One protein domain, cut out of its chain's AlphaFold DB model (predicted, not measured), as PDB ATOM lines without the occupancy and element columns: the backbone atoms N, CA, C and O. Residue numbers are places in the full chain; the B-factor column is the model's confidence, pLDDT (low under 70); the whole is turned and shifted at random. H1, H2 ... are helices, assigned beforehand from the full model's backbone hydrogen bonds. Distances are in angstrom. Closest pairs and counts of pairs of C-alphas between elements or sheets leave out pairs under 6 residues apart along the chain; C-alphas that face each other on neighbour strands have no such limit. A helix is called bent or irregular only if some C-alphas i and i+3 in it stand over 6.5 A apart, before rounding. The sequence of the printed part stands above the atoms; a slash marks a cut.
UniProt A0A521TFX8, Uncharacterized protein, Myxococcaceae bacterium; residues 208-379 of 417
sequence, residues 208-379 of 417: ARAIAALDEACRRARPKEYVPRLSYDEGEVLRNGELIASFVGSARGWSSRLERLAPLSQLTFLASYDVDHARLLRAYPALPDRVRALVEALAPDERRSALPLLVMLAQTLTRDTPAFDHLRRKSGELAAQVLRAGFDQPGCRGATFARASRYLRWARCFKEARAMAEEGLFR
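This is residues 208 to 379 of the 417 residues of an uncharacterized protein of Myxococcaceae bacterium (UniProt A0A521TFX8). The long antiparallel helices H7 and H8 lie side by side, with H6 completing an up-and-down bundle of three; on the side of H6 and H7 the shorter H4 joins this bundle to a helical hairpin, H1 and H2, that runs crosswise to H4. The short helices H3 and H5 are loosely placed beside this body, and the last stretch, with H9 and H10, passes the other side of the bundle, so that H1 and H10 are near opposite ends of the longest axis. The printed part has 172 residues with ten named helices, H1 to H10 in order along the chain, and no named strand; the class is all helix. The whole is compact, with a radius of gyration of the C-alphas of 15.4 A and spans of 47 by 36 by 29 A.

The longest helix is H8, residues 325 to 343, which runs 26.6 A from C-alpha 325 at (-36.302, -16.377, 17.544) to C-alpha 343. Before it come H7, residues 303 to 319 and 24.8 A long, and H6, residues 287 to 297 and 15.2 A long. H7 is neither bent nor irregular, but only just: C-alphas 305 and 308 are 6.1 A apart. H4 holds residues 263 to 271 and is 12.3 A long. H1, residues 208 to 220, begins with C-alpha 208 at (-7.377, -7.263, -14.062) and is 18.4 A long, and H2, residues 232 to 248, is 24.5 A long. The short helices are H3, residues 254 to 259, H5, residues 277 to 283, and H9, residues 353 to 356. H10, residues 366 to 374, is 12.2 A long and ends with C-alpha 374 at (-27.248, -40.919, 10.762).

H7 and H8 form a helical hairpin: they touch at a shallow tilt of 1 degrees, opposite ways, and their closest C-alphas, of Ala 314 and Ala 335, are 4.3 A apart. H8 touches H6 with residues 334 to 342 alone, the same way at a shallow tilt of 14 degrees, closest at the C-alphas of Arg 292 and Ala 341, 4.9 A. H6 and H7 are close but not clearly touching, with the C-alphas of Val 295 and Arg 303 closest at 6.5 A. The hub is H4, which touches H1, H2, H6 and H7. It touches H7 the same way at a shallow tilt of 25 degrees, with the C-alphas of Ala 271 and Leu 313 closest at 4.0 A. It touches H6 at the C-alphas of Pro 263 and Leu 294, 5.2 A, at a shallow tilt of 33 degrees, only just short of steep, opposite ways. H2 is about perpendicular to H4, at 80 degrees, and touches it with the C-alphas of Gly 241 and Phe 269 closest at 4.6 A. H1 touches H4 with residues 214 to 219 alone, closest at the C-alphas of Cys 218 and Ser 265, 5.8 A. H1 and H2 form a helical hairpin at a shallow tilt of 14 degrees, with the C-alphas of Cys 218 and Asn 240 closest at 6.4 A. H2 and H3 touch only at the corner, at the C-alphas of Val 248 and Trp 254, 5.1 A. H5 touches no helix; its C-alpha of Leu 281 is 7.0 A from that of Leu 287 in H6, close but not clearly touching. H9 and H7 are close but not clearly touching, with the C-alphas of Val 311 and Ala 356 closest at 6.9 A, and so are H10 and H8, with those of Ala 336 and Glu 368 closest at 7.2 A. In H1 to H6 and H10 every O i to N i+4 pair is within hydrogen-bond range; in H7 10 of 13 are and in H8 14 of 15, while H9 is too short for such a pair.

The two C-alphas farthest apart are those of Arg 209 and Glu 374, at 47.4 A. The printed part has no cut. The link from H1 to H2, 11 residues, is long; those from H8 to H9 and from H9 to H10 are short but not tight, and the other links are tight. The mean pLDDT of the printed part is 74.3, and 60 residues are under 70, namely 224 to 234, 250 to 251, 319 to 330, 332 and 346 to 379.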
ATOM      1  N   ALA A 208      -7.985  -5.946 -13.928       88.12
ATOM      2  CA  ALA A 208      -7.377  -7.263 -14.062       88.12
ATOM      3  C   ALA A 208      -6.180  -7.419 -13.115       88.12
ATOM      4  O   ALA A 208      -6.053  -8.439 -12.435       88.12
ATOM      5  N   ARG A 209      -5.339  -6.384 -13.003       87.56
ATOM      6  CA  ARG A 209      -4.224  -6.368 -12.047       87.56
ATOM      7  C   ARG A 209      -4.709  -6.376 -10.596       87.56
ATOM      8  O   ARG A 209      -4.092  -7.041  -9.767       87.56
ATOM      9  N   ALA A 210      -5.800  -5.675 -10.288       87.12
ATOM     10  CA  ALA A 210      -6.399  -5.683  -8.952       87.12
ATOM     11  C   ALA A 210      -6.941  -7.069  -8.575       87.12
ATOM     12  O   ALA A 210      -6.621  -7.572  -7.501       87.12
ATOM     13  N   ILE A 211      -7.695  -7.702  -9.480       91.19
ATOM     14  CA  ILE A 211      -8.215  -9.067  -9.311       91.19
ATOM     15  C   ILE A 211      -7.061 -10.041  -9.055       91.19
ATOM     16  O   ILE A 211      -7.071 -10.754  -8.053       91.19
ATOM     17  N   ALA A 212      -6.020 -10.008  -9.893       90.62
ATOM     18  CA  ALA A 212      -4.862 -10.886  -9.745       90.62
ATOM     19  C   ALA A 212      -4.132 -10.687  -8.403       90.62
ATOM     20  O   ALA A 212      -3.698 -11.659  -7.785       90.62
ATOM     21  N   ALA A 213      -4.010  -9.440  -7.934       87.81
ATOM     22  CA  ALA A 213      -3.382  -9.134  -6.651       87.81
ATOM     23  C   ALA A 213      -4.205  -9.645  -5.456       87.81
ATOM     24  O   ALA A 213      -3.628 -10.195  -4.518       87.81
ATOM     25  N   LEU A 214      -5.533  -9.496  -5.497       90.06
ATOM     26  CA  LEU A 214      -6.434  -9.997  -4.454       90.06
ATOM     27  C   LEU A 214      -6.427 -11.528  -4.395       90.06
ATOM     28  O   LEU A 214      -6.293 -12.100  -3.314       90.06
ATOM     29  N   ASP A 215      -6.493 -12.186  -5.552       94.06
ATOM     30  CA  ASP A 215      -6.466 -13.647  -5.635       94.06
ATOM     31  C   ASP A 215      -5.150 -14.228  -5.112       94.06
ATOM     32  O   ASP A 215      -5.142 -15.221  -4.380       94.06
ATOM     33  N   GLU A 216      -4.027 -13.586  -5.430       90.56
ATOM     34  CA  GLU A 216      -2.729 -13.992  -4.902       90.56
ATOM     35  C   GLU A 216      -2.613 -13.741  -3.390       90.56
ATOM     36  O   GLU A 216      -2.072 -14.584  -2.672       90.56
ATOM     37  N   ALA A 217      -3.155 -12.628  -2.880       85.62
ATOM     38  CA  ALA A 217      -3.176 -12.345  -1.446       85.62
ATOM     39  C   ALA A 217      -3.954 -13.424  -0.674       85.62
ATOM     40  O   ALA A 217      -3.418 -14.005   0.274       85.62
ATOM     41  N   CYS A 218      -5.161 -13.779  -1.130       88.56
ATOM     42  CA  CYS A 218      -5.955 -14.851  -0.528       88.56
ATOM     43  C   CYS A 218      -5.266 -16.217  -0.609       88.56
ATOM     44  O   CYS A 218      -5.322 -16.988   0.349       88.56
ATOM     45  N   ARG A 219      -4.580 -16.525  -1.718       89.56
ATOM     46  CA  ARG A 219      -3.842 -17.788  -1.860       89.56
ATOM     47  C   ARG A 219      -2.665 -17.882  -0.889       89.56
ATOM     48  O   ARG A 219      -2.440 -18.949  -0.314       89.56
ATOM     49  N   ARG A 220      -1.923 -16.789  -0.684       83.44
ATOM     50  CA  ARG A 220      -0.780 -16.732   0.250       83.44
ATOM     51  C   ARG A 220      -1.210 -16.811   1.709       83.44
ATOM     52  O   ARG A 220      -0.564 -17.500   2.492       83.44
ATOM     53  N   ALA A 221      -2.301 -16.133   2.045       79.62
ATOM     54  CA  ALA A 221      -2.853 -16.052   3.392       79.62
ATOM     55  C   ALA A 221      -3.909 -17.131   3.682       79.62
ATOM     56  O   ALA A 221      -4.717 -16.992   4.599       79.62
ATOM     57  N   ARG A 222      -3.946 -18.207   2.886       80.56
ATOM     58  CA  ARG A 222      -4.940 -19.263   3.069       80.56
ATOM     59  C   ARG A 222      -4.751 -19.929   4.439       80.56
ATOM     60  O   ARG A 222      -3.638 -20.375   4.745       80.56
ATOM     61  N   PRO A 223      -5.814 -20.057   5.247       72.75
ATOM     62  CA  PRO A 223      -5.705 -20.708   6.541       72.75
ATOM     63  C   PRO A 223      -5.327 -22.179   6.327       72.75
ATOM     64  O   PRO A 223      -6.000 -22.915   5.594       72.75
ATOM     65  N   LYS A 224      -4.194 -22.594   6.904       67.44
ATOM     66  CA  LYS A 224      -3.674 -23.971   6.779       67.44
ATOM     67  C   LYS A 224      -4.383 -24.928   7.732       67.44
ATOM     68  O   LYS A 224      -4.507 -26.116   7.438       67.44
ATOM     69  N   GLU A 225      -4.872 -24.397   8.846       63.91
ATOM     70  CA  GLU A 225      -5.644 -25.104   9.858       63.91
ATOM     71  C   GLU A 225      -6.879 -24.285  10.249       63.91
ATOM     72  O   GLU A 225      -7.047 -23.141   9.829       63.91
ATOM     73  N   TYR A 226      -7.778 -24.875  11.044       55.38
ATOM     74  CA  TYR A 226      -8.838 -24.088  11.667       55.38
ATOM     75  C   TYR A 226      -8.227 -23.043  12.593       55.38
ATOM     76  O   TYR A 226      -7.521 -23.381  13.542       55.38
ATOM     77  N   VAL A 227      -8.626 -21.811  12.338       53.50
ATOM     78  CA  VAL A 227      -8.239 -20.578  12.997       53.50
ATOM     79  C   VAL A 227      -9.211 -20.330  14.159       53.50
ATOM     80  O   VAL A 227     -10.393 -20.072  13.919       53.50
ATOM     81  N   PRO A 228      -8.812 -20.489  15.435       48.81
ATOM     82  CA  PRO A 228      -9.614 -19.982  16.544       48.81
ATOM     83  C   PRO A 228      -9.826 -18.476  16.381       48.81
ATOM     84  O   PRO A 228      -8.959 -17.799  15.826       48.81
ATOM     85  N   ARG A 229     -10.941 -17.963  16.914       44.03
ATOM     86  CA  ARG A 229     -11.126 -16.516  17.065       44.03
ATOM     87  C   ARG A 229      -9.867 -15.899  17.689       44.03
ATOM     88  O   ARG A 229      -9.357 -16.475  18.651       44.03
ATOM     89  N   LEU A 230      -9.417 -14.767  17.157       45.16
ATOM     90  CA  LEU A 230      -8.232 -14.002  17.557       45.16
ATOM     91  C   LEU A 230      -6.884 -14.677  17.255       45.16
ATOM     92  O   LEU A 230      -5.868 -14.319  17.844       45.16
ATOM     93  N   SER A 231      -6.833 -15.663  16.355       50.12
ATOM     94  CA  SER A 231      -5.534 -16.146  15.865       50.12
ATOM     95  C   SER A 231      -5.050 -15.332  14.668       50.12
ATOM     96  O   SER A 231      -5.846 -14.766  13.923       50.12
ATOM     97  N   TYR A 232      -3.729 -15.281  14.483       49.81
ATOM     98  CA  TYR A 232      -3.066 -14.533  13.406       49.81
ATOM     99  C   TYR A 232      -3.673 -14.808  12.017       49.81
ATOM    100  O   TYR A 232      -3.866 -13.894  11.217       49.81
ATOM    101  N   ASP A 233      -4.057 -16.061  11.767       61.56
ATOM    102  CA  ASP A 233      -4.672 -16.487  10.511       61.56
ATOM    103  C   ASP A 233      -6.101 -15.915  10.313       61.56
ATOM    104  O   ASP A 233      -6.560 -15.823   9.177       61.56
ATOM    105  N   GLU A 234      -6.811 -15.495  11.373       68.31
ATOM    106  CA  GLU A 234      -8.127 -14.831  11.269       68.31
ATOM    107  C   GLU A 234      -7.942 -13.399  10.791       68.31
ATOM    108  O   GLU A 234      -8.648 -12.956   9.889       68.31
ATOM    109  N   GLY A 235      -6.951 -12.703  11.355       70.19
ATOM    110  CA  GLY A 235      -6.632 -11.324  11.003       70.19
ATOM    111  C   GLY A 235      -6.282 -11.171   9.523       70.19
ATOM    112  O   GLY A 235      -6.769 -10.255   8.866       70.19
ATOM    113  N   GLU A 236      -5.509 -12.099   8.954       77.31
ATOM    114  CA  GLU A 236      -5.192 -12.070   7.519       77.31
ATOM    115  C   GLU A 236      -6.413 -12.414   6.637       77.31
ATOM    116  O   GLU A 236      -6.584 -11.816   5.572       77.31
ATOM    117  N   VAL A 237      -7.315 -13.310   7.068       79.88
ATOM    118  CA  VAL A 237      -8.586 -13.564   6.357       79.88
ATOM    119  C   VAL A 237      -9.487 -12.327   6.381       79.88
ATOM    120  O   VAL A 237     -10.002 -11.941   5.331       79.88
ATOM    121  N   LEU A 238      -9.651 -11.686   7.542       80.69
ATOM    122  CA  LEU A 238     -10.470 -10.481   7.699       80.69
ATOM    123  C   LEU A 238      -9.911  -9.320   6.881       80.69
ATOM    124  O   LEU A 238     -10.638  -8.741   6.078       80.69
ATOM    125  N   ARG A 239      -8.601  -9.071   6.970       82.44
ATOM    126  CA  ARG A 239      -7.911  -8.061   6.162       82.44
ATOM    127  C   ARG A 239      -8.108  -8.287   4.664       82.44
ATOM    128  O   ARG A 239      -8.371  -7.348   3.917       82.44
ATOM    129  N   ASN A 240      -7.963  -9.524   4.188       86.50
ATOM    130  CA  ASN A 240      -8.204  -9.821   2.776       86.50
ATOM    131  C   ASN A 240      -9.682  -9.634   2.405       86.50
ATOM    132  O   ASN A 240      -9.979  -9.128   1.324       86.50
ATOM    133  N   GLY A 241     -10.596  -9.979   3.312       87.31
ATOM    134  CA  GLY A 241     -12.020  -9.673   3.208       87.31
ATOM    135  C   GLY A 241     -12.293  -8.181   3.013       87.31
ATOM    136  O   GLY A 241     -12.973  -7.819   2.055       87.31
ATOM    137  N   GLU A 242     -11.693  -7.318   3.835       85.25
ATOM    138  CA  GLU A 242     -11.786  -5.852   3.746       85.25
ATOM    139  C   GLU A 242     -11.257  -5.308   2.410       85.25
ATOM    140  O   GLU A 242     -11.878  -4.442   1.779       85.25
ATOM    141  N   LEU A 243     -10.115  -5.829   1.945       86.12
ATOM    142  CA  LEU A 243      -9.534  -5.456   0.653       86.12
ATOM    143  C   LEU A 243     -10.472  -5.831  -0.501       86.12
ATOM    144  O   LEU A 243     -10.706  -5.021  -1.402       86.12
ATOM    145  N   ILE A 244     -11.056  -7.032  -0.453       88.94
ATOM    146  CA  ILE A 244     -12.035  -7.468  -1.449       88.94
ATOM    147  C   ILE A 244     -13.313  -6.634  -1.348       88.94
ATOM    148  O   ILE A 244     -13.829  -6.203  -2.377       88.94
ATOM    149  N   ALA A 245     -13.811  -6.344  -0.146       86.81
ATOM    150  CA  ALA A 245     -14.993  -5.512   0.057       86.81
ATOM    151  C   ALA A 245     -14.798  -4.101  -0.510       86.81
ATOM    152  O   ALA A 245     -15.691  -3.565  -1.171       86.81
ATOM    153  N   SER A 246     -13.600  -3.539  -0.343       85.44
ATOM    154  CA  SER A 246     -13.207  -2.257  -0.928       85.44
ATOM    155  C   SER A 246     -13.184  -2.299  -2.460       85.44
ATOM    156  O   SER A 246     -13.675  -1.374  -3.109       85.44
ATOM    157  N   PHE A 247     -12.669  -3.383  -3.052       87.31
ATOM    158  CA  PHE A 247     -12.646  -3.591  -4.506       87.31
ATOM    159  C   PHE A 247     -14.050  -3.782  -5.105       87.31
ATOM    160  O   PHE A 247     -14.441  -3.129  -6.080       87.31
ATOM    161  N   VAL A 248     -14.831  -4.674  -4.498       86.31
ATOM    162  CA  VAL A 248     -16.207  -4.995  -4.887       86.31
ATOM    163  C   VAL A 248     -17.095  -3.751  -4.756       86.31
ATOM    164  O   VAL A 248     -17.895  -3.458  -5.652       86.31
ATOM    165  N   GLY A 249     -16.874  -2.964  -3.700       81.19
ATOM    166  CA  GLY A 249     -17.518  -1.685  -3.442       81.19
ATOM    167  C   GLY A 249     -18.988  -1.801  -3.026       81.19
ATOM    168  O   GLY A 249     -19.612  -2.860  -3.050       81.19
ATOM    169  N   SER A 250     -19.581  -0.663  -2.664       67.62
ATOM    170  CA  SER A 250     -20.966  -0.591  -2.178       67.62
ATOM    171  C   SER A 250     -22.009  -0.327  -3.276       67.62
ATOM    172  O   SER A 250     -23.208  -0.356  -3.000       67.62
ATOM    173  N   ALA A 251     -21.608  -0.132  -4.534       64.06
ATOM    174  CA  ALA A 251     -22.489   0.307  -5.621       64.06
ATOM    175  C   ALA A 251     -23.200  -0.841  -6.380       64.06
ATOM    176  O   ALA A 251     -23.038  -2.026  -6.075       64.06
ATOM    177  N   ARG A 252     -24.015  -0.486  -7.390       72.81
ATOM    178  CA  ARG A 252     -24.593  -1.440  -8.360       72.81
ATOM    179  C   ARG A 252     -23.476  -2.223  -9.066       72.81
ATOM    180  O   ARG A 252     -22.457  -1.644  -9.418       72.81
ATOM    181  N   GLY A 253     -23.692  -3.520  -9.295       79.00
ATOM    182  CA  GLY A 253     -22.739  -4.393 -10.002       79.00
ATOM    183  C   GLY A 253     -21.708  -5.103  -9.116       79.00
ATOM    184  O   GLY A 253     -20.869  -5.832  -9.635       79.00
ATOM    185  N   TRP A 254     -21.783  -4.941  -7.793       86.44
ATOM    186  CA  TRP A 254     -20.870  -5.582  -6.839       86.44
ATOM    187  C   TRP A 254     -20.787  -7.115  -7.000       86.44
ATOM    188  O   TRP A 254     -19.699  -7.681  -6.961       86.44
ATOM    189  N   SER A 255     -21.916  -7.787  -7.254       88.31
ATOM    190  CA  SER A 255     -21.962  -9.243  -7.447       88.31
ATOM    191  C   SER A 255     -21.174  -9.682  -8.679       88.31
ATOM    192  O   SER A 255     -20.431 -10.651  -8.607       88.31
ATOM    193  N   SER A 256     -21.253  -8.917  -9.773       89.88
ATOM    194  CA  SER A 256     -20.491  -9.190 -10.994       89.88
ATOM    195  C   SER A 256     -18.987  -9.036 -10.768       89.88
ATOM    196  O   SER A 256     -18.219  -9.855 -11.256       89.88
ATOM    197  N   ARG A 257     -18.545  -8.045  -9.980       90.38
ATOM    198  CA  ARG A 257     -17.123  -7.921  -9.609       90.38
ATOM    199  C   ARG A 257     -16.655  -9.074  -8.731       90.38
ATOM    200  O   ARG A 257     -15.581  -9.611  -8.973       90.38
ATOM    201  N   LEU A 258     -17.466  -9.472  -7.751       93.25
ATOM    202  CA  LEU A 258     -17.177 -10.626  -6.899       93.25
ATOM    203  C   LEU A 258     -17.044 -11.910  -7.735       93.25
ATOM    204  O   LEU A 258     -16.121 -12.683  -7.520       93.25
ATOM    205  N   GLU A 259     -17.915 -12.112  -8.724       94.50
ATOM    206  CA  GLU A 259     -17.899 -13.278  -9.622       94.50
ATOM    207  C   GLU A 259     -16.650 -13.387 -10.500       94.50
ATOM    208  O   GLU A 259     -16.349 -14.479 -10.978       94.50
ATOM    209  N   ARG A 260     -15.912 -12.289 -10.701       94.50
ATOM    210  CA  ARG A 260     -14.651 -12.285 -11.458       94.50
ATOM    211  C   ARG A 260     -13.445 -12.728 -10.627       94.50
ATOM    212  O   ARG A 260     -12.399 -12.989 -11.211       94.50
ATOM    213  N   LEU A 261     -13.577 -12.785  -9.301       95.75
ATOM    214  CA  LEU A 261     -12.517 -13.245  -8.403       95.75
ATOM    215  C   LEU A 261     -12.439 -14.775  -8.387       95.75
ATOM    216  O   LEU A 261     -13.442 -15.462  -8.614       95.75
ATOM    217  N   ALA A 262     -11.273 -15.320  -8.043       96.56
ATOM    218  CA  ALA A 262     -11.122 -16.756  -7.842       96.56
ATOM    219  C   ALA A 262     -12.057 -17.277  -6.725       96.56
ATOM    220  O   ALA A 262     -12.387 -16.532  -5.793       96.56
ATOM    221  N   PRO A 263     -12.470 -18.563  -6.750       96.69
ATOM    222  CA  PRO A 263     -13.417 -19.097  -5.771       96.69
ATOM    223  C   PRO A 263     -12.981 -18.926  -4.308       96.69
ATOM    224  O   PRO A 263     -13.818 -18.649  -3.450       96.69
ATOM    225  N   LEU A 264     -11.677 -19.031  -4.023       94.50
ATOM    226  CA  LEU A 264     -11.139 -18.827  -2.675       94.50
ATOM    227  C   LEU A 264     -11.348 -17.388  -2.193       94.50
ATOM    228  O   LEU A 264     -11.824 -17.182  -1.083       94.50
ATOM    229  N   SER A 265     -11.061 -16.397  -3.037       95.00
ATOM    230  CA  SER A 265     -11.282 -14.979  -2.742       95.00
ATOM    231  C   SER A 265     -12.764 -14.675  -2.543       95.00
ATOM    232  O   SER A 265     -13.135 -13.950  -1.621       95.00
ATOM    233  N   GLN A 266     -13.639 -15.287  -3.350       95.56
ATOM    234  CA  GLN A 266     -15.083 -15.180  -3.140       95.56
ATOM    235  C   GLN A 266     -15.491 -15.724  -1.766       95.56
ATOM    236  O   GLN A 266     -16.238 -15.060  -1.052       95.56
ATOM    237  N   LEU A 267     -14.978 -16.891  -1.358       93.56
ATOM    238  CA  LEU A 267     -15.239 -17.455  -0.029       93.56
ATOM    239  C   LEU A 267     -14.678 -16.579   1.099       93.56
ATOM    240  O   LEU A 267     -15.360 -16.403   2.105       93.56
ATOM    241  N   THR A 268     -13.490 -15.994   0.928       92.44
ATOM    242  CA  THR A 268     -12.890 -15.048   1.884       92.44
ATOM    243  C   THR A 268     -13.770 -13.819   2.079       92.44
ATOM    244  O   THR A 268     -14.051 -13.442   3.213       92.44
ATOM    245  N   PHE A 269     -14.268 -13.232   0.988       92.56
ATOM    246  CA  PHE A 269     -15.214 -12.122   1.063       92.56
ATOM    247  C   PHE A 269     -16.478 -12.527   1.824       92.56
ATOM    248  O   PHE A 269     -16.841 -11.853   2.781       92.56
ATOM    249  N   LEU A 270     -17.104 -13.652   1.458       91.25
ATOM    250  CA  LEU A 270     -18.312 -14.148   2.128       91.25
ATOM    251  C   LEU A 270     -18.097 -14.407   3.629       91.25
ATOM    252  O   LEU A 270     -19.017 -14.214   4.416       91.25
ATOM    253  N   ALA A 271     -16.902 -14.846   4.022       87.88
ATOM    254  CA  ALA A 271     -16.545 -15.117   5.409       87.88
ATOM    255  C   ALA A 271     -16.266 -13.855   6.248       87.88
ATOM    256  O   ALA A 271     -16.302 -13.937   7.479       87.88
ATOM    257  N   SER A 272     -15.974 -12.719   5.607       86.12
ATOM    258  CA  SER A 272     -15.584 -11.471   6.276       86.12
ATOM    259  C   SER A 272     -16.749 -10.779   6.992       86.12
ATOM    260  O   SER A 272     -17.908 -10.916   6.599       86.12
ATOM    261  N   TYR A 273     -16.440 -10.013   8.043       72.88
ATOM    262  CA  TYR A 273     -17.443  -9.291   8.835       72.88
ATOM    263  C   TYR A 273     -17.996  -8.032   8.148       72.88
ATOM    264  O   TYR A 273     -19.031  -7.525   8.569       72.88
ATOM    265  N   ASP A 274     -17.358  -7.547   7.081       74.50
ATOM    266  CA  ASP A 274     -17.779  -6.323   6.382       74.50
ATOM    267  C   ASP A 274     -18.904  -6.540   5.365       74.50
ATOM    268  O   ASP A 274     -19.380  -5.595   4.725       74.50
ATOM    269  N   VAL A 275     -19.349  -7.786   5.181       74.50
ATOM    270  CA  VAL A 275     -20.447  -8.093   4.268       74.50
ATOM    271  C   VAL A 275     -21.783  -7.743   4.912       74.50
ATOM    272  O   VAL A 275     -22.219  -8.378   5.866       74.50
ATOM    273  N   ASP A 276     -22.511  -6.799   4.308       79.81
ATOM    274  CA  ASP A 276     -23.938  -6.606   4.593       79.81
ATOM    275  C   ASP A 276     -24.705  -7.894   4.240       79.81
ATOM    276  O   ASP A 276     -24.998  -8.180   3.072       79.81
ATOM    277  N   HIS A 277     -25.048  -8.680   5.258       77.19
ATOM    278  CA  HIS A 277     -25.750  -9.950   5.094       77.19
ATOM    279  C   HIS A 277     -27.111  -9.809   4.431       77.19
ATOM    280  O   HIS A 277     -27.493 -10.646   3.612       77.19
ATOM    281  N   ALA A 278     -27.864  -8.757   4.751       78.25
ATOM    282  CA  ALA A 278     -29.173  -8.557   4.148       78.25
ATOM    283  C   ALA A 278     -29.023  -8.345   2.637       78.25
ATOM    284  O   ALA A 278     -29.812  -8.861   1.843       78.25
ATOM    285  N   ARG A 279     -27.981  -7.621   2.222       81.38
ATOM    286  CA  ARG A 279     -27.615  -7.467   0.812       81.38
ATOM    287  C   ARG A 279     -27.113  -8.769   0.196       81.38
ATOM    288  O   ARG A 279     -27.520  -9.075  -0.925       81.38
ATOM    289  N   LEU A 280     -26.283  -9.531   0.907       83.62
ATOM    290  CA  LEU A 280     -25.780 -10.826   0.456       83.62
ATOM    291  C   LEU A 280     -26.928 -11.794   0.148       83.62
ATOM    292  O   LEU A 280     -26.990 -12.340  -0.949       83.62
ATOM    293  N   LEU A 281     -27.866 -11.955   1.084       83.81
ATOM    294  CA  LEU A 281     -29.004 -12.867   0.949       83.81
ATOM    295  C   LEU A 281     -29.990 -12.425  -0.137       83.81
ATOM    296  O   LEU A 281     -30.614 -13.268  -0.776       83.81
ATOM    297  N   ARG A 282     -30.112 -11.114  -0.391       83.94
ATOM    298  CA  ARG A 282     -30.879 -10.599  -1.537       83.94
ATOM    299  C   ARG A 282     -30.216 -10.927  -2.875       83.94
ATOM    300  O   ARG A 282     -30.924 -11.217  -3.831       83.94
ATOM    301  N   ALA A 283     -28.887 -10.854  -2.955       84.56
ATOM    302  CA  ALA A 283     -28.155 -11.157  -4.186       84.56
ATOM    303  C   ALA A 283     -28.038 -12.664  -4.447       84.56
ATOM    304  O   ALA A 283     -28.082 -13.091  -5.598       84.56
ATOM    305  N   TYR A 284     -27.925 -13.465  -3.385       88.31
ATOM    306  CA  TYR A 284     -27.769 -14.914  -3.451       88.31
ATOM    307  C   TYR A 284     -28.819 -15.608  -2.574       88.31
ATOM    308  O   TYR A 284     -28.494 -16.106  -1.494       88.31
ATOM    309  N   PRO A 285     -30.084 -15.685  -3.028       86.69
ATOM    310  CA  PRO A 285     -31.140 -16.373  -2.282       86.69
ATOM    311  C   PRO A 285     -30.844 -17.871  -2.092       86.69
ATOM    312  O   PRO A 285     -31.288 -18.464  -1.113       86.69
ATOM    313  N   ALA A 286     -30.045 -18.460  -2.988       90.94
ATOM    314  CA  ALA A 286     -29.519 -19.823  -2.903       90.94
ATOM    315  C   ALA A 286     -28.036 -19.836  -2.476       90.94
ATOM    316  O   ALA A 286     -27.196 -20.489  -3.098       90.94
ATOM    317  N   LEU A 287     -27.687 -19.079  -1.427       89.50
ATOM    318  CA  LEU A 287     -26.312 -19.001  -0.915       89.50
ATOM    319  C   LEU A 287     -25.655 -20.380  -0.678       89.50
ATOM    320  O   LEU A 287     -24.487 -20.514  -1.042       89.50
ATOM    321  N   PRO A 288     -26.337 -21.418  -0.150       89.00
ATOM    322  CA  PRO A 288     -25.718 -22.730   0.052       89.00
ATOM    323  C   PRO A 288     -25.278 -23.401  -1.248       89.00
ATOM    324  O   PRO A 288     -24.191 -23.973  -1.297       89.00
ATOM    325  N   ASP A 289     -26.085 -23.298  -2.306       91.31
ATOM    326  CA  ASP A 289     -25.753 -23.865  -3.616       91.31
ATOM    327  C   ASP A 289     -24.576 -23.117  -4.240       91.31
ATOM    328  O   ASP A 289     -23.662 -23.731  -4.791       91.31
ATOM    329  N   ARG A 290     -24.535 -21.790  -4.069       93.50
ATOM    330  CA  ARG A 290     -23.385 -20.986  -4.490       93.50
ATOM    331  C   ARG A 290     -22.117 -21.369  -3.735       93.50
ATOM    332  O   ARG A 290     -21.077 -21.556  -4.357       93.50
ATOM    333  N   VAL A 291     -22.188 -21.506  -2.413       91.94
ATOM    334  CA  VAL A 291     -21.053 -21.951  -1.596       91.94
ATOM    335  C   VAL A 291     -20.578 -23.329  -2.048       91.94
ATOM    336  O   VAL A 291     -19.377 -23.523  -2.218       91.94
ATOM    337  N   ARG A 292     -21.494 -24.268  -2.306       90.50
ATOM    338  CA  ARG A 292     -21.151 -25.592  -2.834       90.50
ATOM    339  C   ARG A 292     -20.387 -25.488  -4.152       90.50
ATOM    340  O   ARG A 292     -19.300 -26.049  -4.247       90.50
ATOM    341  N   ALA A 293     -20.904 -24.716  -5.107       93.94
ATOM    342  CA  ALA A 293     -20.256 -24.505  -6.398       93.94
ATOM    343  C   ALA A 293     -18.853 -23.890  -6.250       93.94
ATOM    344  O   ALA A 293     -17.918 -24.312  -6.927       93.94
ATOM    345  N   LEU A 294     -18.674 -22.935  -5.327       95.06
ATOM    346  CA  LEU A 294     -17.363 -22.345  -5.043       95.06
ATOM    347  C   LEU A 294     -16.383 -23.378  -4.486       95.06
ATOM    348  O   LEU A 294     -15.251 -23.443  -4.950       95.06
ATOM    349  N   VAL A 295     -16.809 -24.201  -3.524       91.56
ATOM    350  CA  VAL A 295     -15.943 -25.230  -2.931       91.56
ATOM    351  C   VAL A 295     -15.593 -26.320  -3.953       91.56
ATOM    352  O   VAL A 295     -14.459 -26.796  -3.974       91.56
ATOM    353  N   GLU A 296     -16.528 -26.698  -4.825       91.25
ATOM    354  CA  GLU A 296     -16.290 -27.658  -5.912       91.25
ATOM    355  C   GLU A 296     -15.269 -27.136  -6.932       91.25
ATOM    356  O   GLU A 296     -14.417 -27.904  -7.392       91.25
ATOM    357  N   ALA A 297     -15.315 -25.831  -7.221       94.75
ATOM    358  CA  ALA A 297     -14.408 -25.146  -8.135       94.75
ATOM    359  C   ALA A 297     -12.992 -24.912  -7.570       94.75
ATOM    360  O   ALA A 297     -12.095 -24.546  -8.329       94.75
ATOM    361  N   LEU A 298     -12.764 -25.116  -6.267       93.00
ATOM    362  CA  LEU A 298     -11.431 -24.987  -5.671       93.00
ATOM    363  C   LEU A 298     -10.487 -26.101  -6.121       93.00
ATOM    364  O   LEU A 298     -10.874 -27.277  -6.214       93.00
ATOM    365  N   ALA A 299      -9.212 -25.737  -6.273       90.44
ATOM    366  CA  ALA A 299      -8.146 -26.703  -6.476       90.44
ATOM    367  C   ALA A 299      -8.065 -27.682  -5.283       90.44
ATOM    368  O   ALA A 299      -8.382 -27.308  -4.146       90.44
ATOM    369  N   PRO A 300      -7.649 -28.947  -5.488       84.31
ATOM    370  CA  PRO A 300      -7.622 -29.949  -4.421       84.31
ATOM    371  C   PRO A 300      -6.833 -29.537  -3.167       84.31
ATOM    372  O   PRO A 300      -7.224 -29.905  -2.058       84.31
ATOM    373  N   ASP A 301      -5.750 -28.771  -3.322       83.31
ATOM    374  CA  ASP A 301      -4.940 -28.251  -2.217       83.31
ATOM    375  C   ASP A 301      -5.611 -27.076  -1.482       83.31
ATOM    376  O   ASP A 301      -5.421 -26.922  -0.275       83.31
ATOM    377  N   GLU A 302      -6.456 -26.303  -2.166       87.44
ATOM    378  CA  GLU A 302      -7.198 -25.167  -1.603       87.44
ATOM    379  C   GLU A 302      -8.463 -25.590  -0.841       87.44
ATOM    380  O   GLU A 302      -8.894 -24.896   0.082       87.44
ATOM    381  N   ARG A 303      -9.048 -26.754  -1.159       86.25
ATOM    382  CA  ARG A 303     -10.279 -27.248  -0.504       86.25
ATOM    383  C   ARG A 303     -10.161 -27.341   1.017       86.25
ATOM    384  O   ARG A 303     -11.135 -27.092   1.723       86.25
ATOM    385  N   ARG A 304      -8.968 -27.645   1.544       78.62
ATOM    386  CA  ARG A 304      -8.725 -27.666   2.998       78.62
ATOM    387  C   ARG A 304      -8.864 -26.279   3.630       78.62
ATOM    388  O   ARG A 304      -9.388 -26.177   4.736       78.62
ATOM    389  N   SER A 305      -8.448 -25.234   2.920       80.56
ATOM    390  CA  SER A 305      -8.532 -23.840   3.368       80.56
ATOM    391  C   SER A 305      -9.931 -23.241   3.221       80.56
ATOM    392  O   SER A 305     -10.233 -22.248   3.874       80.56
ATOM    393  N   ALA A 306     -10.815 -23.862   2.433       85.00
ATOM    394  CA  ALA A 306     -12.220 -23.464   2.361       85.00
ATOM    395  C   ALA A 306     -12.919 -23.615   3.714       85.00
ATOM    396  O   ALA A 306     -13.746 -22.800   4.100       85.00
ATOM    397  N   LEU A 307     -12.586 -24.668   4.453       80.06
ATOM    398  CA  LEU A 307     -13.318 -25.055   5.646       80.06
ATOM    399  C   LEU A 307     -13.297 -23.990   6.767       80.06
ATOM    400  O   LEU A 307     -14.374 -23.676   7.273       80.06
ATOM    401  N   PRO A 308     -12.144 -23.410   7.161       79.12
ATOM    402  CA  PRO A 308     -12.124 -22.279   8.090       79.12
ATOM    403  C   PRO A 308     -13.012 -21.117   7.625       79.12
ATOM    404  O   PRO A 308     -13.790 -20.600   8.423       79.12
ATOM    405  N   LEU A 309     -12.989 -20.791   6.326       86.38
ATOM    406  CA  LEU A 309     -13.826 -19.738   5.739       86.38
ATOM    407  C   LEU A 309     -15.320 -20.070   5.838       86.38
ATOM    408  O   LEU A 309     -16.120 -19.203   6.168       86.38
ATOM    409  N   LEU A 310     -15.713 -21.329   5.627       87.00
ATOM    410  CA  LEU A 310     -17.106 -21.767   5.789       87.00
ATOM    411  C   LEU A 310     -17.576 -21.682   7.239       87.00
ATOM    412  O   LEU A 310     -18.729 -21.341   7.495       87.00
ATOM    413  N   VAL A 311     -16.695 -21.990   8.194       79.25
ATOM    414  CA  VAL A 311     -17.006 -21.835   9.617       79.25
ATOM    415  C   VAL A 311     -17.149 -20.360   9.975       79.25
ATOM    416  O   VAL A 311     -18.100 -20.018  10.673       79.25
ATOM    417  N   MET A 312     -16.266 -19.494   9.474       81.25
ATOM    418  CA  MET A 312     -16.386 -18.045   9.645       81.25
ATOM    419  C   MET A 312     -17.685 -17.525   9.019       81.25
ATOM    420  O   MET A 312     -18.485 -16.943   9.735       81.25
ATOM    421  N   LEU A 313     -17.993 -17.851   7.761       86.44
ATOM    422  CA  LEU A 313     -19.264 -17.488   7.117       86.44
ATOM    423  C   LEU A 313     -20.477 -17.957   7.936       86.44
ATOM    424  O   LEU A 313     -21.405 -17.188   8.170       86.44
ATOM    425  N   ALA A 314     -20.474 -19.202   8.419       82.44
ATOM    426  CA  ALA A 314     -21.542 -19.716   9.272       82.44
ATOM    427  C   ALA A 314     -21.692 -18.902  10.570       82.44
ATOM    428  O   ALA A 314     -22.813 -18.609  10.983       82.44
ATOM    429  N   GLN A 315     -20.583 -18.504  11.199       75.19
ATOM    430  CA  GLN A 315     -20.604 -17.626  12.371       75.19
ATOM    431  C   GLN A 315     -21.195 -16.263  12.041       75.19
ATOM    432  O   GLN A 315     -22.097 -15.814  12.745       75.19
ATOM    433  N   THR A 316     -20.712 -15.648  10.970       76.75
ATOM    434  CA  THR A 316     -21.089 -14.316  10.492       76.75
ATOM    435  C   THR A 316     -22.600 -14.285  10.209       76.75
ATOM    436  O   THR A 316     -23.312 -13.475  10.804       76.75
ATOM    437  N   LEU A 317     -23.141 -15.303   9.523       78.31
ATOM    438  CA  LEU A 317     -24.589 -15.487   9.323       78.31
ATOM    439  C   LEU A 317     -25.383 -15.586  10.638       78.31
ATOM    440  O   LEU A 317     -26.513 -15.106  10.718       78.31
ATOM    441  N   THR A 318     -24.822 -16.211  11.676       72.56
ATOM    442  CA  THR A 318     -25.502 -16.347  12.976       72.56
ATOM    443  C   THR A 318     -25.352 -15.138  13.906       72.56
ATOM    444  O   THR A 318     -26.224 -14.946  14.756       72.56
ATOM    445  N   ARG A 319     -24.295 -14.324  13.757       65.31
ATOM    446  CA  ARG A 319     -23.982 -13.172  14.627       65.31
ATOM    447  C   ARG A 319     -24.958 -12.019  14.414       65.31
ATOM    448  O   ARG A 319     -25.525 -11.524  15.381       65.31
ATOM    449  N   ASP A 320     -25.230 -11.672  13.161       55.97
ATOM    450  CA  ASP A 320     -26.019 -10.480  12.808       55.97
ATOM    451  C   ASP A 320     -27.530 -10.699  12.874       55.97
ATOM    452  O   ASP A 320     -28.329  -9.891  12.403       55.97
ATOM    453  N   THR A 321     -27.955 -11.820  13.449       50.31
ATOM    454  CA  THR A 321     -29.371 -12.127  13.539       50.31
ATOM    455  C   THR A 321     -29.940 -11.518  14.822       50.31
ATOM    456  O   THR A 321     -29.558 -11.961  15.911       50.31
ATOM    457  N   PRO A 322     -30.862 -10.533  14.739       42.75
ATOM    458  CA  PRO A 322     -31.384  -9.862  15.923       42.75
ATOM    459  C   PRO A 322     -32.037 -10.864  16.883       42.75
ATOM    460  O   PRO A 322     -32.364 -11.989  16.500       42.75
ATOM    461  N   ALA A 323     -32.262 -10.455  18.136       39.22
ATOM    462  CA  ALA A 323     -32.783 -11.285  19.234       39.22
ATOM    463  C   ALA A 323     -34.157 -11.967  18.990       39.22
ATOM    464  O   ALA A 323     -34.707 -12.590  19.894       39.22
ATOM    465  N   PHE A 324     -34.712 -11.895  17.779       39.94
ATOM    466  CA  PHE A 324     -35.947 -12.547  17.372       39.94
ATOM    467  C   PHE A 324     -35.722 -14.014  16.966       39.94
ATOM    468  O   PHE A 324     -35.041 -14.338  15.990       39.94
ATOM    469  N   ASP A 325     -36.401 -14.915  17.674       51.88
ATOM    470  CA  ASP A 325     -36.302 -16.377  17.544       51.88
ATOM    471  C   ASP A 325     -36.548 -16.953  16.138       51.88
ATOM    472  O   ASP A 325     -36.092 -18.060  15.840       51.88
ATOM    473  N   HIS A 326     -37.305 -16.265  15.282       48.53
ATOM    474  CA  HIS A 326     -37.634 -16.760  13.941       48.53
ATOM    475  C   HIS A 326     -36.531 -16.457  12.918       48.53
ATOM    476  O   HIS A 326     -36.231 -17.308  12.081       48.53
ATOM    477  N   LEU A 327     -35.880 -15.291  13.016       49.12
ATOM    478  CA  LEU A 327     -34.722 -14.962  12.183       49.12
ATOM    479  C   LEU A 327     -33.534 -15.844  12.577       49.12
ATOM    480  O   LEU A 327     -32.892 -16.415  11.700       49.12
ATOM    481  N   ARG A 328     -33.325 -16.074  13.886       63.03
ATOM    482  CA  ARG A 328     -32.272 -16.976  14.397       63.03
ATOM    483  C   ARG A 328     -32.368 -18.394  13.834       63.03
ATOM    484  O   ARG A 328     -31.342 -19.024  13.596       63.03
ATOM    485  N   ARG A 329     -33.586 -18.899  13.598       66.62
ATOM    486  CA  ARG A 329     -33.796 -20.216  12.971       66.62
ATOM    487  C   ARG A 329     -33.356 -20.233  11.512       66.62
ATOM    488  O   ARG A 329     -32.568 -21.098  11.158       66.62
ATOM    489  N   LYS A 330     -33.800 -19.264  10.705       69.44
ATOM    490  CA  LYS A 330     -33.441 -19.193   9.278       69.44
ATOM    491  C   LYS A 330     -31.936 -19.026   9.072       69.44
ATOM    492  O   LYS A 330     -31.354 -19.742   8.266       69.44
ATOM    493  N   SER A 331     -31.299 -18.137   9.834       70.75
ATOM    494  CA  SER A 331     -29.845 -17.951   9.770       70.75
ATOM    495  C   SER A 331     -29.081 -19.191  10.234       70.75
ATOM    496  O   SER A 331     -28.072 -19.550   9.636       70.75
ATOM    497  N   GLY A 332     -29.577 -19.884  11.265       69.25
ATOM    498  CA  GLY A 332     -29.005 -21.150  11.718       69.25
ATOM    499  C   GLY A 332     -29.112 -22.262  10.670       69.25
ATOM    500  O   GLY A 332     -28.131 -22.962  10.434       69.25
ATOM    501  N   GLU A 333     -30.279 -22.423  10.039       75.75
ATOM    502  CA  GLU A 333     -30.505 -23.399   8.957       75.75
ATOM    503  C   GLU A 333     -29.578 -23.112   7.778       75.75
ATOM    504  O   GLU A 333     -28.893 -24.005   7.286       75.75
ATOM    505  N   LEU A 334     -29.472 -21.843   7.391       77.81
ATOM    506  CA  LEU A 334     -28.572 -21.420   6.334       77.81
ATOM    507  C   LEU A 334     -27.101 -21.705   6.672       77.81
ATOM    508  O   LEU A 334     -26.375 -22.259   5.850       77.81
ATOM    509  N   ALA A 335     -26.665 -21.380   7.891       77.31
ATOM    510  CA  ALA A 335     -25.315 -21.665   8.368       77.31
ATOM    511  C   ALA A 335     -25.010 -23.174   8.356       77.31
ATOM    512  O   ALA A 335     -23.926 -23.591   7.950       77.31
ATOM    513  N   ALA A 336     -25.972 -24.011   8.752       74.38
ATOM    514  CA  ALA A 336     -25.825 -25.461   8.714       74.38
ATOM    515  C   ALA A 336     -25.727 -26.001   7.273       74.38
ATOM    516  O   ALA A 336     -24.866 -26.839   6.995       74.38
ATOM    517  N   GLN A 337     -26.517 -25.464   6.341       80.94
ATOM    518  CA  GLN A 337     -26.448 -25.816   4.917       80.94
ATOM    519  C   GLN A 337     -25.115 -25.399   4.275       80.94
ATOM    520  O   GLN A 337     -24.523 -26.183   3.530       80.94
ATOM    521  N   VAL A 338     -24.605 -24.209   4.607       81.69
ATOM    522  CA  VAL A 338     -23.271 -23.730   4.195       81.69
ATOM    523  C   VAL A 338     -22.174 -24.668   4.696       81.69
ATOM    524  O   VAL A 338     -21.299 -25.072   3.931       81.69
ATOM    525  N   LEU A 339     -22.234 -25.070   5.967       78.88
ATOM    526  CA  LEU A 339     -21.277 -26.022   6.523       78.88
ATOM    527  C   LEU A 339     -21.366 -27.383   5.823       78.88
ATOM    528  O   LEU A 339     -20.335 -27.972   5.496       78.88
ATOM    529  N   ARG A 340     -22.584 -27.875   5.549       78.38
ATOM    530  CA  ARG A 340     -22.811 -29.147   4.847       78.38
ATOM    531  C   ARG A 340     -22.170 -29.160   3.461       78.38
ATOM    532  O   ARG A 340     -21.496 -30.130   3.128       78.38
ATOM    533  N   ALA A 341     -22.282 -28.059   2.717       78.19
ATOM    534  CA  ALA A 341     -21.636 -27.909   1.414       78.19
ATOM    535  C   ALA A 341     -20.112 -28.140   1.470       78.19
ATOM    536  O   ALA A 341     -19.544 -28.710   0.541       78.19
ATOM    537  N   GLY A 342     -19.455 -27.762   2.572       73.94
ATOM    538  CA  GLY A 342     -18.042 -28.071   2.810       73.94
ATOM    539  C   GLY A 342     -17.782 -29.509   3.256       73.94
ATOM    540  O   GLY A 342     -16.804 -30.121   2.832       73.94
ATOM    541  N   PHE A 343     -18.643 -30.061   4.114       71.94
ATOM    542  CA  PHE A 343     -18.482 -31.408   4.679       71.94
ATOM    543  C   PHE A 343     -18.634 -32.538   3.657       71.94
ATOM    544  O   PHE A 343     -17.972 -33.577   3.779       71.94
ATOM    545  N   ASP A 344     -19.470 -32.336   2.642       73.38
ATOM    546  CA  ASP A 344     -19.697 -33.335   1.600       73.38
ATOM    547  C   ASP A 344     -18.438 -33.560   0.737       73.38
ATOM    548  O   ASP A 344     -18.276 -34.634   0.151       73.38
ATOM    549  N   GLN A 345     -17.475 -32.629   0.763       74.00
ATOM    550  CA  GLN A 345     -16.286 -32.650  -0.086       74.00
ATOM    551  C   GLN A 345     -15.149 -33.544   0.458       74.00
ATOM    552  O   GLN A 345     -14.757 -33.445   1.633       74.00
ATOM    553  N   PRO A 346     -14.553 -34.412  -0.386       66.56
ATOM    554  CA  PRO A 346     -13.357 -35.176  -0.039       66.56
ATOM    555  C   PRO A 346     -12.192 -34.242   0.330       66.56
ATOM    556  O   PRO A 346     -11.787 -33.402  -0.468       66.56
ATOM    557  N   GLY A 347     -11.650 -34.385   1.545       64.62
ATOM    558  CA  GLY A 347     -10.562 -33.542   2.072       64.62
ATOM    559  C   GLY A 347     -10.953 -32.664   3.267       64.62
ATOM    560  O   GLY A 347     -10.076 -32.293   4.044       64.62
ATOM    561  N   CYS A 348     -12.252 -32.432   3.485       63.31
ATOM    562  CA  CYS A 348     -12.776 -31.575   4.560       63.31
ATOM    563  C   CYS A 348     -13.299 -32.347   5.791       63.31
ATOM    564  O   CYS A 348     -13.824 -31.743   6.723       63.31
ATOM    565  N   ARG A 349     -13.185 -33.685   5.817       62.59
ATOM    566  CA  ARG A 349     -13.895 -34.563   6.777       62.59
ATOM    567  C   ARG A 349     -13.149 -34.886   8.088       62.59
ATOM    568  O   ARG A 349     -13.756 -35.457   8.981       62.59
ATOM    569  N   GLY A 350     -11.851 -34.586   8.214       52.06
ATOM    570  CA  GLY A 350     -10.990 -35.201   9.249       52.06
ATOM    571  C   GLY A 350     -10.577 -34.348  10.458       52.06
ATOM    572  O   GLY A 350     -10.286 -34.915  11.506       52.06
ATOM    573  N   ALA A 351     -10.540 -33.016  10.346       50.38
ATOM    574  CA  ALA A 351     -10.047 -32.111  11.404       50.38
ATOM    575  C   ALA A 351     -11.174 -31.288  12.067       50.38
ATOM    576  O   ALA A 351     -10.954 -30.425  12.914       50.38
ATOM    577  N   THR A 352     -12.409 -31.551  11.653       49.00
ATOM    578  CA  THR A 352     -13.402 -30.498  11.442       49.00
ATOM    579  C   THR A 352     -14.463 -30.435  12.535       49.00
ATOM    580  O   THR A 352     -15.040 -29.382  12.813       49.00
ATOM    581  N   PHE A 353     -14.738 -31.560  13.192       46.31
ATOM    582  CA  PHE A 353     -15.984 -31.681  13.931       46.31
ATOM    583  C   PHE A 353     -15.902 -31.199  15.387       46.31
ATOM    584  O   PHE A 353     -16.823 -30.539  15.874       46.31
ATOM    585  N   ALA A 354     -14.789 -31.440  16.090       48.81
ATOM    586  CA  ALA A 354     -14.655 -31.049  17.499       48.81
ATOM    587  C   ALA A 354     -14.929 -29.546  17.725       48.81
ATOM    588  O   ALA A 354     -15.484 -29.173  18.760       48.81
ATOM    589  N   ARG A 355     -14.632 -28.700  16.729       50.41
ATOM    590  CA  ARG A 355     -14.724 -27.236  16.824       50.41
ATOM    591  C   ARG A 355     -15.978 -26.653  16.147       50.41
ATOM    592  O   ARG A 355     -16.660 -25.855  16.790       50.41
ATOM    593  N   ALA A 356     -16.400 -27.152  14.976       48.44
ATOM    594  CA  ALA A 356     -17.702 -26.807  14.372       48.44
ATOM    595  C   ALA A 356     -18.898 -27.205  15.265       48.44
ATOM    596  O   ALA A 356     -19.928 -26.529  15.288       48.44
ATOM    597  N   SER A 357     -18.737 -28.242  16.099       48.72
ATOM    598  CA  SER A 357     -19.724 -28.654  17.109       48.72
ATOM    599  C   SER A 357     -20.091 -27.559  18.119       48.72
ATOM    600  O   SER A 357     -21.129 -27.661  18.770       48.72
ATOM    601  N   ARG A 358     -19.245 -26.538  18.325       51.53
ATOM    602  CA  ARG A 358     -19.537 -25.405  19.223       51.53
ATOM    603  C   ARG A 358     -20.547 -24.435  18.599       51.53
ATOM    604  O   ARG A 358     -21.364 -23.881  19.323       51.53
ATOM    605  N   TYR A 359     -20.553 -24.334  17.272       50.03
ATOM    606  CA  TYR A 359     -21.470 -23.495  16.497       50.03
ATOM    607  C   TYR A 359     -22.764 -24.234  16.140       50.03
ATOM    608  O   TYR A 359     -23.850 -23.690  16.315       50.03
ATOM    609  N   LEU A 360     -22.677 -25.532  15.825       50.34
ATOM    610  CA  LEU A 360     -23.846 -26.424  15.747       50.34
ATOM    611  C   LEU A 360     -24.557 -26.601  17.106       50.34
ATOM    612  O   LEU A 360     -25.702 -27.038  17.148       50.34
ATOM    613  N   ARG A 361     -23.894 -26.263  18.225       49.00
ATOM    614  CA  ARG A 361     -24.504 -26.158  19.564       49.00
ATOM    615  C   ARG A 361     -25.363 -24.896  19.733       49.00
ATOM    616  O   ARG A 361     -26.294 -24.931  20.529       49.00
ATOM    617  N   TRP A 362     -25.034 -23.813  19.027       44.22
ATOM    618  CA  TRP A 362     -25.733 -22.521  19.085       44.22
ATOM    619  C   TRP A 362     -26.905 -22.454  18.109       44.22
ATOM    620  O   TRP A 362     -27.994 -21.998  18.459       44.22
ATOM    621  N   ALA A 363     -26.712 -22.966  16.897       44.31
ATOM    622  CA  ALA A 363     -27.806 -23.157  15.970       44.31
ATOM    623  C   ALA A 363     -28.701 -24.279  16.518       44.31
ATOM    624  O   ALA A 363     -28.273 -25.422  16.642       44.31
ATOM    625  N   ARG A 364     -29.985 -24.008  16.779       47.72
ATOM    626  CA  ARG A 364     -31.026 -25.034  17.024       47.72
ATOM    627  C   ARG A 364     -31.197 -26.033  15.845       47.72
ATOM    628  O   ARG A 364     -32.152 -26.802  15.820       47.72
ATOM    629  N   CYS A 365     -30.245 -26.099  14.914       47.53
ATOM    630  CA  CYS A 365     -30.087 -27.019  13.786       47.53
ATOM    631  C   CYS A 365     -29.567 -28.404  14.198       47.53
ATOM    632  O   CYS A 365     -28.974 -29.138  13.408       47.53
ATOM    633  N   PHE A 366     -29.843 -28.807  15.438       51.22
ATOM    634  CA  PHE A 366     -29.507 -30.127  15.963       51.22
ATOM    635  C   PHE A 366     -30.114 -31.264  15.124       51.22
ATOM    636  O   PHE A 366     -29.587 -32.374  15.095       51.22
ATOM    637  N   LYS A 367     -31.214 -30.985  14.412       55.50
ATOM    638  CA  LYS A 367     -31.878 -31.924  13.501       55.50
ATOM    639  C   LYS A 367     -31.024 -32.246  12.265       55.50
ATOM    640  O   LYS A 367     -30.997 -33.404  11.862       55.50
ATOM    641  N   GLU A 368     -30.289 -31.277  11.722       53.66
ATOM    642  CA  GLU A 368     -29.400 -31.481  10.566       53.66
ATOM    643  C   GLU A 368     -28.064 -32.100  10.978       53.66
ATOM    644  O   GLU A 368     -27.645 -33.089  10.382       53.66
ATOM    645  N   ALA A 369     -27.456 -31.630  12.076       52.84
ATOM    646  CA  ALA A 369     -26.268 -32.271  12.647       52.84
ATOM    647  C   ALA A 369     -26.527 -33.752  12.996       52.84
ATOM    648  O   ALA A 369     -25.651 -34.605  12.860       52.84
ATOM    649  N   ARG A 370     -27.760 -34.073  13.413       56.09
ATOM    650  CA  ARG A 370     -28.235 -35.445  13.614       56.09
ATOM    651  C   ARG A 370     -28.385 -36.213  12.298       56.09
ATOM    652  O   ARG A 370     -27.937 -37.355  12.257       56.09
ATOM    653  N   ALA A 371     -28.995 -35.632  11.263       59.12
ATOM    654  CA  ALA A 371     -29.146 -36.287   9.960       59.12
ATOM    655  C   ALA A 371     -27.777 -36.666   9.368       59.12
ATOM    656  O   ALA A 371     -27.554 -37.817   9.010       59.12
ATOM    657  N   MET A 372     -26.807 -35.749   9.431       56.50
ATOM    658  CA  MET A 372     -25.425 -36.012   9.014       56.50
ATOM    659  C   MET A 372     -24.762 -37.143   9.823       56.50
ATOM    660  O   MET A 372     -23.926 -37.882   9.307       56.50
ATOM    661  N   ALA A 373     -25.149 -37.319  11.094       56.06
ATOM    662  CA  ALA A 373     -24.634 -38.404  11.929       56.06
ATOM    663  C   ALA A 373     -25.237 -39.757  11.593       56.06
ATOM    664  O   ALA A 373     -24.560 -40.781  11.711       56.06
ATOM    665  N   GLU A 374     -26.506 -39.747  11.205       59.50
ATOM    666  CA  GLU A 374     -27.248 -40.919  10.762       59.50
ATOM    667  C   GLU A 374     -26.756 -41.384   9.377       59.50
ATOM    668  O   GLU A 374     -26.660 -42.586   9.156       59.50
ATOM    669  N   GLU A 375     -26.288 -40.468   8.522       62.62
ATOM    670  CA  GLU A 375     -25.653 -40.744   7.217       62.62
ATOM    671  C   GLU A 375     -24.211 -41.293   7.310       62.62
ATOM    672  O   GLU A 375     -23.550 -41.519   6.300       62.62
ATOM    673  N   GLY A 376     -23.690 -41.526   8.519       56.06
ATOM    674  CA  GLY A 376     -22.382 -42.161   8.705       56.06
ATOM    675  C   GLY A 376     -21.178 -41.257   8.427       56.06
ATOM    676  O   GLY A 376     -20.047 -41.742   8.446       56.06
ATOM    677  N   LEU A 377     -21.386 -39.948   8.265       54.47
ATOM    678  CA  LEU A 377     -20.331 -38.968   7.974       54.47
ATOM    679  C   LEU A 377     -19.356 -38.721   9.148       54.47
ATOM    680  O   LEU A 377     -18.377 -38.000   8.981       54.47
ATOM    681  N   PHE A 378     -19.584 -39.331  10.321       54.31
ATOM    682  CA  PHE A 378     -18.773 -39.138  11.533       54.31
ATOM    683  C   PHE A 378     -18.064 -40.406  12.007       54.31
ATOM    684  O   PHE A 378     -18.658 -41.496  12.036       54.31
ATOM    685  N   ARG A 379     -16.834 -40.239  12.512       63.69
ATOM    686  CA  ARG A 379     -16.111 -41.279  13.258       63.69
ATOM    687  C   ARG A 379     -16.772 -41.513  14.621       63.69
ATOM    688  O   ARG A 379     -17.452 -40.647  15.172       63.69
TER     689      ARG A 379